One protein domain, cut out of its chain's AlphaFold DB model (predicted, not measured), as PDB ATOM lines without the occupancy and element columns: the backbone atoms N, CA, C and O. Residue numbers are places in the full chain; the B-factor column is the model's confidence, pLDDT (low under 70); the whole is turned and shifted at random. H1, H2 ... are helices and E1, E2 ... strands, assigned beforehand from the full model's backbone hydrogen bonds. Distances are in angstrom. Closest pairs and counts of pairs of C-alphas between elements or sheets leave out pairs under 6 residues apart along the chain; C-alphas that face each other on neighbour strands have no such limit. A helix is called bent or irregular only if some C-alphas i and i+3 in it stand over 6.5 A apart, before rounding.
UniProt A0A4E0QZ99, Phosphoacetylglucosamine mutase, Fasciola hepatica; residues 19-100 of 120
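AT A GLANCE: This is residues 19 to 100 of the 120 residues of the protein "Phosphoacetylglucosamine mutase" of Fasciola hepatica (UniProt A0A4E0QZ99). A small three-stranded sheet has one long helix, H1, lying along one of its faces, and a second helix, H2, stands off the sheet and packs with its residues 93 to 97 on residues 40 to 47 of H1. The other face of the sheet has no named helix over it. The printed part has 82 residues, with named elements in the order E1, H1, E2, E3, H2; the sheet runs E1, E3, E2, antiparallel throughout, and the class is mixed, helices and strands. The whole is compact, with a radius of gyration of the C-alphas of 12.1 A and spans of 36 by 30 by 18 A.

IN THESE COORDINATES: Start at Pro 19 and go on to C-alpha 30 at (43.920, -19.806, 12.609), where E1 begins; it runs from residue 30 to 33. Next find C-alpha 38 at (36.865, -15.658, 4.473); from there H1, residues 38 to 55, runs 26.0 A. E2 follows at residues 60 to 63, then E3 at residues 72 to 78, 20.0 A long. H2, residues 87 to 98, spans 18.1 A and ends at C-alpha 98 at (47.478, -6.776, 8.840). H2 is irregular, but only just: C-alphas 88 and 91 are 6.8 A apart.

HOW THE PARTS SIT: Look first at E3, the inner strand, whose pairing is staggered: residues 72 to 75 pair with E1, and residues 75 to 78 with E2. Between E1 and E3, N 30 and O 75 are 2.9 A apart, within hydrogen-bond range. E2 and E3 form a hairpin, with N 78 and O 60 at 2.8 A, also within range. H1 is on the sheet at a height over the sheet of 8.9 A, over E3 and along the strands, at 2 degrees to E3 on the local plane; their closest C-alphas, those of Ala 48 and Leu 77, are 6.8 A apart. This makes two layers, a sheet with a helix on one face. E1, H1, E2 form a split strand-helix-strand unit, two strands running the same way with E3 between them, and its crossover is right-handed. H2 is not on the sheet; it touches H1 at a steep tilt of 45 degrees, opposite ways, the closest C-alphas being those of Arg 43 and Met 97, 6.7 A apart. In H1 every O i to N i+4 pair is within hydrogen-bond range, in H2 6 of 8.

THE WHOLE: The two C-alphas farthest apart, those of Gly 56 and Pro 69, are 36.4 A from each other. The printed part has no cut and no long link. The mean pLDDT of the printed part is 93.8, and no printed residue is under 70.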
ATOM      1  N   PRO A  19      40.829  -9.368   6.595       92.88
ATOM      2  CA  PRO A  19      40.754 -10.366   7.644       92.88
ATOM      3  C   PRO A  19      39.886  -9.860   8.794       92.88
ATOM      4  O   PRO A  19      39.707  -8.658   8.993       92.88
ATOM      5  N   THR A  20      39.354 -10.796   9.572       91.75
ATOM      6  CA  THR A  20      38.682 -10.446  10.822       91.75
ATOM      7  C   THR A  20      39.730 -10.053  11.859       91.75
ATOM      8  O   THR A  20      40.623 -10.846  12.152       91.75
ATOM      9  N   SER A  21      39.607  -8.858  12.438       87.50
ATOM     10  CA  SER A  21      40.526  -8.365  13.468       87.50
ATOM     11  C   SER A  21      40.513  -9.233  14.731       87.50
ATOM     12  O   SER A  21      39.484  -9.798  15.110       87.50
ATOM     13  N   GLY A  22      41.660  -9.301  15.412       84.75
ATOM     14  CA  GLY A  22      41.798  -9.990  16.699       84.75
ATOM     15  C   GLY A  22      41.897 -11.517  16.610       84.75
ATOM     16  O   GLY A  22      41.781 -12.186  17.633       84.75
ATOM     17  N   VAL A  23      42.107 -12.079  15.416       87.00
ATOM     18  CA  VAL A  23      42.390 -13.511  15.240       87.00
ATOM     19  C   VAL A  23      43.904 -13.709  15.150       87.00
ATOM     20  O   VAL A  23      44.542 -13.191  14.239       87.00
ATOM     21  N   SER A  24      44.483 -14.461  16.086       88.31
ATOM     22  CA  SER A  24      45.911 -14.784  16.086       88.31
ATOM     23  C   SER A  24      46.210 -16.092  15.353       88.31
ATOM     24  O   SER A  24      45.404 -17.026  15.332       88.31
ATOM     25  N   PHE A  25      47.400 -16.156  14.758       89.19
ATOM     26  CA  PHE A  25      48.001 -17.397  14.290       89.19
ATOM     27  C   PHE A  25      48.814 -18.021  15.427       89.19
ATOM     28  O   PHE A  25      49.528 -17.316  16.136       89.19
ATOM     29  N   GLY A  26      48.720 -19.336  15.598       86.19
ATOM     30  CA  GLY A  26      49.552 -20.079  16.545       86.19
ATOM     31  C   GLY A  26      49.837 -21.487  16.042       86.19
ATOM     32  O   GLY A  26      49.608 -21.792  14.872       86.19
ATOM     33  N   THR A  27      50.251 -22.384  16.939       79.81
ATOM     34  CA  THR A  27      50.662 -23.766  16.610       79.81
ATOM     35  C   THR A  27      49.642 -24.527  15.752       79.81
ATOM     36  O   THR A  27      49.998 -25.366  14.930       79.81
ATOM     37  N   ALA A  28      48.352 -24.237  15.922       85.38
ATOM     38  CA  ALA A  28      47.266 -24.896  15.205       85.38
ATOM     39  C   ALA A  28      46.758 -24.140  13.959       85.38
ATOM     40  O   ALA A  28      45.752 -24.555  13.376       85.38
ATOM     41  N   GLY A  29      47.436 -23.062  13.560       94.19
ATOM     42  CA  GLY A  29      46.981 -22.090  12.569       94.19
ATOM     43  C   GLY A  29      45.924 -21.131  13.117       94.19
ATOM     44  O   GLY A  29      45.841 -20.905  14.324       94.19
ATOM     45  N   PHE A  30      45.099 -20.582  12.227       95.62
ATOM     46  CA  PHE A  30      43.920 -19.806  12.609       95.62
ATOM     47  C   PHE A  30      42.782 -20.748  12.990       95.62
ATOM     48  O   PHE A  30      42.496 -21.689  12.250       95.62
ATOM     49  N   ARG A  31      42.098 -20.479  14.104       95.12
ATOM     50  CA  ARG A  31      40.859 -21.167  14.497       95.12
ATOM     51  C   ARG A  31      39.875 -20.180  15.091       95.12
ATOM     52  O   ARG A  31      40.199 -19.481  16.046       95.12
ATOM     53  N   CYS A  32      38.683 -20.128  14.519       93.62
ATOM     54  CA  CYS A  32      37.585 -19.291  14.983       93.62
ATOM     55  C   CYS A  32      36.283 -19.721  14.295       93.62
ATOM     56  O   CYS A  32      36.256 -20.674  13.513       93.62
ATOM     57  N   GLN A  33      35.202 -18.988  14.557       95.44
ATOM     58  CA  GLN A  33      33.941 -19.160  13.845       95.44
ATOM     59  C   GLN A  33      34.160 -19.078  12.326       95.44
ATOM     60  O   GLN A  33      34.807 -18.150  11.836       95.44
ATOM     61  N   ALA A  34      33.584 -20.014  11.570       95.75
ATOM     62  CA  ALA A  34      33.811 -20.143  10.131       95.75
ATOM     63  C   ALA A  34      33.510 -18.853   9.342       95.75
ATOM     64  O   ALA A  34      34.212 -18.534   8.381       95.75
ATOM     65  N   SER A  35      32.522 -18.067   9.785       95.12
ATOM     66  CA  SER A  35      32.153 -16.770   9.192       95.12
ATOM     67  C   SER A  35      33.287 -15.736   9.203       95.12
ATOM     68  O   SER A  35      33.294 -14.831   8.373       95.12
ATOM     69  N   LYS A  36      34.266 -15.874  10.103       95.12
ATOM     70  CA  LYS A  36      35.398 -14.949  10.262       95.12
ATOM     71  C   LYS A  36      36.592 -15.284   9.365       95.12
ATOM     72  O   LYS A  36      37.522 -14.482   9.267       95.12
ATOM     73  N   LEU A  37      36.588 -16.450   8.714       96.06
ATOM     74  CA  LEU A  37      37.756 -16.977   8.007       96.06
ATOM     75  C   LEU A  37      37.856 -16.568   6.535       96.06
ATOM     76  O   LEU A  37      38.892 -16.831   5.945       96.06
ATOM     77  N   SER A  38      36.851 -15.931   5.926       94.75
ATOM     78  CA  SER A  38      36.865 -15.658   4.473       94.75
ATOM     79  C   SER A  38      38.092 -14.845   4.018       94.75
ATOM     80  O   SER A  38      38.876 -15.307   3.187       94.75
ATOM     81  N   GLY A  39      38.334 -13.672   4.618       95.75
ATOM     82  CA  GLY A  39      39.522 -12.867   4.302       95.75
ATOM     83  C   GLY A  39      40.835 -13.518   4.745       95.75
ATOM     84  O   GLY A  39      41.849 -13.412   4.057       95.75
ATOM     85  N   ILE A  40      40.804 -14.265   5.853       96.75
ATOM     86  CA  ILE A  40      41.956 -15.030   6.350       96.75
ATOM     87  C   ILE A  40      42.345 -16.123   5.344       96.75
ATOM     88  O   ILE A  40      43.521 -16.283   5.035       96.75
ATOM     89  N   ALA A  41      41.371 -16.842   4.783       97.44
ATOM     90  CA  ALA A  41      41.584 -17.924   3.829       97.44
ATOM     91  C   ALA A  41      42.276 -17.429   2.557       97.44
ATOM     92  O   ALA A  41      43.253 -18.034   2.118       97.44
ATOM     93  N   PHE A  42      41.815 -16.298   2.009       97.56
ATOM     94  CA  PHE A  42      42.461 -15.662   0.861       97.56
ATOM     95  C   PHE A  42      43.938 -15.371   1.151       97.56
ATOM     96  O   PHE A  42      44.828 -15.785   0.405       97.56
ATOM     97  N   ARG A  43      44.210 -14.704   2.276       97.06
ATOM     98  CA  ARG A  43      45.567 -14.297   2.647       97.06
ATOM     99  C   ARG A  43      46.470 -15.492   2.961       97.06
ATOM    100  O   ARG A  43      47.635 -15.483   2.571       97.06
ATOM    101  N   VAL A  44      45.940 -16.554   3.575       97.56
ATOM    102  CA  VAL A  44      46.665 -17.824   3.757       97.56
ATOM    103  C   VAL A  44      47.009 -18.469   2.414       97.56
ATOM    104  O   VAL A  44      48.111 -18.987   2.269       97.56
ATOM    105  N   GLY A  45      46.128 -18.398   1.414       97.94
ATOM    106  CA  GLY A  45      46.427 -18.874   0.059       97.94
ATOM    107  C   GLY A  45      47.618 -18.146  -0.574       97.94
ATOM    108  O   GLY A  45      48.511 -18.782  -1.135       97.94
ATOM    109  N   VAL A  46      47.686 -16.820  -0.417       96.94
ATOM    110  CA  VAL A  46      48.842 -16.024  -0.866       96.94
ATOM    111  C   VAL A  46      50.108 -16.419  -0.101       96.94
ATOM    112  O   VAL A  46      51.143 -16.658  -0.720       96.94
ATOM    113  N   LEU A  47      50.032 -16.548   1.227       96.75
ATOM    114  CA  LEU A  47      51.158 -16.978   2.063       96.75
ATOM    115  C   LEU A  47      51.668 -18.372   1.677       96.75
ATOM    116  O   LEU A  47      52.879 -18.570   1.609       96.75
ATOM    117  N   ALA A  48      50.771 -19.314   1.373       97.56
ATOM    118  CA  ALA A  48      51.131 -20.647   0.893       97.56
ATOM    119  C   ALA A  48      51.918 -20.573  -0.422       97.56
ATOM    120  O   ALA A  48      52.959 -21.218  -0.558       97.56
ATOM    121  N   ALA A  49      51.464 -19.740  -1.365       96.06
ATOM    122  CA  ALA A  49      52.151 -19.530  -2.636       96.06
ATOM    123  C   ALA A  49      53.536 -18.893  -2.444       96.06
ATOM    124  O   ALA A  49      54.514 -19.378  -3.009       96.06
ATOM    125  N   VAL A  50      53.649 -17.854  -1.609       95.06
ATOM    126  CA  VAL A  50      54.940 -17.219  -1.288       95.06
ATOM    127  C   VAL A  50      55.882 -18.224  -0.621       95.06
ATOM    128  O   VAL A  50      57.026 -18.363  -1.044       95.06
ATOM    129  N   ARG A  51      55.406 -18.987   0.371       95.31
ATOM    130  CA  ARG A  51      56.205 -20.014   1.055       95.31
ATOM    131  C   ARG A  51      56.691 -21.093   0.089       95.31
ATOM    132  O   ARG A  51      57.863 -21.463   0.139       95.31
ATOM    133  N   SER A  52      55.815 -21.559  -0.802       95.06
ATOM    134  CA  SER A  52      56.136 -22.569  -1.813       95.06
ATOM    135  C   SER A  52      57.194 -22.062  -2.792       95.06
ATOM    136  O   SER A  52      58.173 -22.762  -3.045       95.06
ATOM    137  N   LEU A  53      57.064 -20.818  -3.262       92.62
ATOM    138  CA  LEU A  53      58.050 -20.177  -4.136       92.62
ATOM    139  C   LEU A  53      59.403 -19.981  -3.440       92.62
ATOM    140  O   LEU A  53      60.435 -20.229  -4.059       92.62
ATOM    141  N   ASN A  54      59.412 -19.615  -2.155       90.94
ATOM    142  CA  ASN A  54      60.646 -19.444  -1.382       90.94
ATOM    143  C   ASN A  54      61.377 -20.769  -1.137       90.94
ATOM    144  O   ASN A  54      62.603 -20.783  -1.049       90.94
ATOM    145  N   LYS A  55      60.639 -21.878  -1.003       90.69
ATOM    146  CA  LYS A  55      61.207 -23.214  -0.774       90.69
ATOM    147  C   LYS A  55      61.454 -24.006  -2.057       90.69
ATOM    148  O   LYS A  55      62.217 -24.963  -2.024       90.69
ATOM    149  N   GLY A  56      60.827 -23.633  -3.173       93.75
ATOM    150  CA  GLY A  56      60.840 -24.429  -4.404       93.75
ATOM    151  C   GLY A  56      60.160 -25.794  -4.236       93.75
ATOM    152  O   GLY A  56      60.510 -26.745  -4.930       93.75
ATOM    153  N   GLN A  57      59.231 -25.911  -3.283       95.44
ATOM    154  CA  GLN A  57      58.595 -27.167  -2.872       95.44
ATOM    155  C   GLN A  57      57.102 -26.965  -2.597       95.44
ATOM    156  O   GLN A  57      56.632 -25.837  -2.429       95.44
ATOM    157  N   PHE A  58      56.349 -28.063  -2.528       97.00
ATOM    158  CA  PHE A  58      54.929 -28.023  -2.185       97.00
ATOM    159  C   PHE A  58      54.714 -27.569  -0.739       97.00
ATOM    160  O   PHE A  58      55.391 -28.032   0.173       97.00
ATOM    161  N   VAL A  59      53.740 -26.681  -0.547       97.88
ATOM    162  CA  VAL A  59      53.263 -26.224   0.763       97.88
ATOM    163  C   VAL A  59      51.790 -26.572   0.857       97.88
ATOM    164  O   VAL A  59      51.017 -26.276  -0.056       97.88
ATOM    165  N   GLY A  60      51.403 -27.228   1.947       97.94
ATOM    166  CA  GLY A  60      50.026 -27.637   2.176       97.94
ATOM    167  C   GLY A  60      49.211 -26.555   2.878       97.94
ATOM    168  O   GLY A  60      49.726 -25.776   3.679       97.94
ATOM    169  N   VAL A  61      47.906 -26.556   2.624       98.12
ATOM    170  CA  VAL A  61      46.917 -25.822   3.420       98.12
ATOM    171  C   VAL A  61      45.894 -26.833   3.910       98.12
ATOM    172  O   VAL A  61      45.301 -27.551   3.109       98.12
ATOM    173  N   MET A  62      45.683 -26.890   5.221       97.50
ATOM    174  CA  MET A  62      44.658 -27.739   5.818       97.50
ATOM    175  C   MET A  62      43.525 -26.874   6.359       97.50
ATOM    176  O   MET A  62      43.765 -26.023   7.216       97.50
ATOM    177  N   ILE A  63      42.299 -27.138   5.899       97.00
ATOM    178  CA  ILE A  63      41.070 -26.517   6.400       97.00
ATOM    179  C   ILE A  63      40.380 -27.517   7.323       97.00
ATOM    180  O   ILE A  63      39.877 -28.545   6.873       97.00
ATOM    181  N   THR A  64      40.413 -27.262   8.627       94.19
ATOM    182  CA  THR A  64      39.781 -28.132   9.621       94.19
ATOM    183  C   THR A  64      39.636 -27.444  10.973       94.19
ATOM    184  O   THR A  64      40.554 -26.778  11.453       94.19
ATOM    185  N   ALA A  65      38.503 -27.686  11.626       86.06
ATOM    186  CA  ALA A  65      38.275 -27.350  13.028       86.06
ATOM    187  C   ALA A  65      38.714 -28.479  13.989       86.06
ATOM    188  O   ALA A  65      38.625 -28.322  15.199       86.06
ATOM    189  N   SER A  66      39.213 -29.618  13.484       84.75
ATOM    190  CA  SER A  66      39.570 -30.805  14.277       84.75
ATOM    191  C   SER A  66      38.434 -31.269  15.205       84.75
ATOM    192  O   SER A  66      37.521 -31.932  14.731       84.75
ATOM    193  N   HIS A  67      38.487 -30.943  16.500       91.38
ATOM    194  CA  HIS A  67      37.500 -31.324  17.516       91.38
ATOM    195  C   HIS A  67      36.598 -30.154  17.951       91.38
ATOM    196  O   HIS A  67      35.847 -30.285  18.916       91.38
ATOM    197  N   ASN A  68      36.697 -28.999  17.286       90.25
ATOM    198  CA  ASN A  68      35.872 -27.838  17.591       90.25
ATOM    199  C   ASN A  68      34.391 -28.076  17.224       90.25
ATOM    200  O   ASN A  68      34.094 -28.887  16.341       90.25
ATOM    201  N   PRO A  69      33.455 -27.351  17.868       94.56
ATOM    202  CA  PRO A  69      32.032 -27.474  17.585       94.56
ATOM    203  C   PRO A  69      31.660 -27.179  16.121       94.56
ATOM    204  O   PRO A  69      32.334 -26.390  15.450       94.56
ATOM    205  N   PRO A  70      30.528 -27.724  15.634       88.75
ATOM    206  CA  PRO A  70      29.943 -27.314  14.362       88.75
ATOM    207  C   PRO A  70      29.684 -25.800  14.342       88.75
ATOM    208  O   PRO A  70      28.972 -25.274  15.193       88.75
ATOM    209  N   GLY A  71      30.278 -25.098  13.377       93.81
ATOM    210  CA  GLY A  71      30.229 -23.633  13.264       93.81
ATOM    211  C   GLY A  71      31.603 -22.969  13.376       93.81
ATOM    212  O   GLY A  71      31.799 -21.880  12.830       93.81
ATOM    213  N   ASP A  72      32.569 -23.652  13.988       95.75
ATOM    214  CA  ASP A  72      33.981 -23.289  13.918       95.75
ATOM    215  C   ASP A  72      34.649 -23.904  12.690       95.75
ATOM    216  O   ASP A  72      34.226 -24.928  12.150       95.75
ATOM    217  N   ASN A  73      35.741 -23.281  12.262       96.75
ATOM    218  CA  ASN A  73      36.670 -23.878  11.321       96.75
ATOM    219  C   ASN A  73      38.096 -23.385  11.626       96.75
ATOM    220  O   ASN A  73      38.327 -22.581  12.533       96.75
ATOM    221  N   GLY A  74      39.077 -23.891  10.895       96.00
ATOM    222  CA  GLY A  74      40.454 -23.464  11.033       96.00
ATOM    223  C   GLY A  74      41.238 -23.646   9.752       96.00
ATOM    224  O   GLY A  74      40.847 -24.419   8.882       96.00
ATOM    225  N   ILE A  75      42.336 -22.910   9.633       97.38
ATOM    226  CA  ILE A  75      43.221 -22.948   8.471       97.38
ATOM    227  C   ILE A  75      44.664 -22.933   8.970       97.38
ATOM    228  O   ILE A  75      45.051 -22.037   9.722       97.38
ATOM    229  N   LYS A  76      45.469 -23.908   8.540       95.38
ATOM    230  CA  LYS A  76      46.903 -23.983   8.859       95.38
ATOM    231  C   LYS A  76      47.754 -24.288   7.631       95.38
ATOM    232  O   LYS A  76      47.317 -25.015   6.739       95.38
ATOM    233  N   LEU A  77      48.969 -23.744   7.630       96.69
ATOM    234  CA  LEU A  77      50.015 -24.012   6.643       96.69
ATOM    235  C   LEU A  77      50.842 -25.231   7.070       96.69
ATOM    236  O   LEU A  77      51.142 -25.389   8.255       96.69
ATOM    237  N   ILE A  78      51.199 -26.065   6.098       97.00
ATOM    238  CA  ILE A  78      51.997 -27.283   6.265       97.00
ATOM    239  C   ILE A  78      53.264 -27.127   5.424       97.00
ATOM    240  O   ILE A  78      53.172 -26.897   4.216       97.00
ATOM    241  N   ASP A  79      54.427 -27.210   6.067       95.94
ATOM    242  CA  ASP A  79      55.720 -27.089   5.391       95.94
ATOM    243  C   ASP A  79      56.033 -28.354   4.553       95.94
ATOM    244  O   ASP A  79      55.365 -29.383   4.701       95.94
ATOM    245  N   PRO A  80      57.017 -28.298   3.633       96.44
ATOM    246  CA  PRO A  80      57.276 -29.379   2.672       96.44
ATOM    247  C   PRO A  80      57.591 -30.757   3.268       96.44
ATOM    248  O   PRO A  80      57.424 -31.768   2.591       96.44
ATOM    249  N   ASP A  81      58.049 -30.812   4.518       95.75
ATOM    250  CA  ASP A  81      58.317 -32.050   5.254       95.75
ATOM    251  C   ASP A  81      57.043 -32.706   5.827       95.75
ATOM    252  O   ASP A  81      57.116 -33.753   6.470       95.75
ATOM    253  N   GLY A  82      55.870 -32.106   5.597       95.50
ATOM    254  CA  GLY A  82      54.591 -32.522   6.174       95.50
ATOM    255  C   GLY A  82      54.370 -32.014   7.602       95.50
ATOM    256  O   GLY A  82      53.319 -32.276   8.193       95.50
ATOM    257  N   GLY A  83      55.339 -31.286   8.155       94.56
ATOM    258  CA  GLY A  83      55.292 -30.674   9.469       94.56
ATOM    259  C   GLY A  83      54.520 -29.358   9.497       94.56
ATOM    260  O   GLY A  83      53.999 -28.852   8.501       94.56
ATOM    261  N   MET A  84      54.426 -28.785  10.695       94.31
ATOM    262  CA  MET A  84      53.850 -27.452  10.876       94.31
ATOM    263  C   MET A  84      54.740 -26.396  10.223       94.31
ATOM    264  O   MET A  84      55.954 -26.568  10.135       94.31
ATOM    265  N   LEU A  85      54.138 -25.272   9.836       94.38
ATOM    266  CA  LEU A  85      54.892 -24.086   9.447       94.38
ATOM    267  C   LEU A  85      55.949 -23.748  10.511       94.38
ATOM    268  O   LEU A  85      55.633 -23.654  11.697       94.38
ATOM    269  N   LYS A  86      57.197 -23.536  10.082       92.25
ATOM    270  CA  LYS A  86      58.288 -23.122  10.976       92.25
ATOM    271  C   LYS A  86      57.885 -21.887  11.793       92.25
ATOM    272  O   LYS A  86      57.479 -20.882  11.216       92.25
ATOM    273  N   ALA A  87      58.091 -21.920  13.111       91.25
ATOM    274  CA  ALA A  87      57.692 -20.842  14.029       91.25
ATOM    275  C   ALA A  87      58.230 -19.449  13.633       91.25
ATOM    276  O   ALA A  87      57.580 -18.433  13.850       91.25
ATOM    277  N   SER A  88      59.388 -19.387  12.962       91.62
ATOM    278  CA  SER A  88      59.954 -18.133  12.443       91.62
ATOM    279  C   SER A  88      59.097 -17.452  11.365       91.62
ATOM    280  O   SER A  88      59.364 -16.309  11.014       91.62
ATOM    281  N   TRP A  89      58.101 -18.144  10.807       93.06
ATOM    282  CA  TRP A  89      57.142 -17.601   9.847       93.06
ATOM    283  C   TRP A  89      55.846 -17.101  10.490       93.06
ATOM    284  O   TRP A  89      55.088 -16.410   9.817       93.06
ATOM    285  N   GLU A  90      55.582 -17.382  11.769       92.69
ATOM    286  CA  GLU A  90      54.384 -16.867  12.448       92.69
ATOM    287  C   GLU A  90      54.319 -15.326  12.437       92.69
ATOM    288  O   GLU A  90      53.260 -14.792  12.093       92.69
ATOM    289  N   PRO A  91      55.423 -14.580  12.680       93.00
ATOM    290  CA  PRO A  91      55.404 -13.123  12.550       93.00
ATOM    291  C   PRO A  91      55.108 -12.656  11.120       93.00
ATOM    292  O   PRO A  91      54.353 -11.709  10.940       93.00
ATOM    293  N   VAL A  92      55.637 -13.353  10.108       94.56
ATOM    294  CA  VAL A  92      55.412 -13.046   8.681       94.56
ATOM    295  C   VAL A  92      53.941 -13.251   8.305       94.56
ATOM    296  O   VAL A  92      53.359 -12.453   7.572       94.56
ATOM    297  N   VAL A  93      53.312 -14.305   8.839       95.69
ATOM    298  CA  VAL A  93      51.876 -14.565   8.667       95.69
ATOM    299  C   VAL A  93      51.046 -13.434   9.269       95.69
ATOM    300  O   VAL A  93      50.123 -12.948   8.615       95.69
ATOM    301  N   MET A  94      51.369 -13.013  10.494       94.81
ATOM    302  CA  MET A  94      50.636 -11.945  11.177       94.81
ATOM    303  C   MET A  94      50.851 -10.580  10.514       94.81
ATOM    304  O   MET A  94      49.885  -9.844  10.327       94.81
ATOM    305  N   GLU A  95      52.072 -10.274  10.075       94.56
ATOM    306  CA  GLU A  95      52.377  -9.074   9.287       94.56
ATOM    307  C   GLU A  95      51.530  -9.026   8.010       94.56
ATOM    308  O   GLU A  95      50.898  -8.013   7.712       94.56
ATOM    309  N   PHE A  96      51.446 -10.140   7.274       95.31
ATOM    310  CA  PHE A  96      50.632 -10.188   6.064       95.31
ATOM    311  C   PHE A  96      49.126 -10.172   6.342       95.31
ATOM    312  O   PHE A  96      48.353  -9.715   5.498       95.31
ATOM    313  N   MET A  97      48.671 -10.643   7.507       95.06
ATOM    314  CA  MET A  97      47.271 -10.487   7.915       95.06
ATOM    315  C   MET A  97      46.897  -9.015   8.040       95.06
ATOM    316  O   MET A  97      45.876  -8.607   7.502       95.06
ATOM    317  N   GLU A  98      47.749  -8.204   8.654       92.25
ATOM    318  CA  GLU A  98      47.478  -6.776   8.840       92.25
ATOM    319  C   GLU A  98      47.863  -5.925   7.614       92.25
ATOM    320  O   GLU A  98      47.599  -4.724   7.569       92.25
ATOM    321  N   CYS A  99      48.454  -6.538   6.582       93.75
ATOM    322  CA  CYS A  99      48.913  -5.838   5.387       93.75
ATOM    323  C   CYS A  99      47.753  -5.168   4.628       93.75
ATOM    324  O   CYS A  99      46.741  -5.798   4.284       93.75
ATOM    325  N   SER A 100      47.921  -3.877   4.348       93.12
ATOM    326  CA  SER A 100      46.967  -3.071   3.594       93.12
ATOM    327  C   SER A 100      47.074  -3.317   2.082       93.12
ATOM    328  O   SER A 100      48.068  -3.847   1.579       93.12
TER     329      SER A 100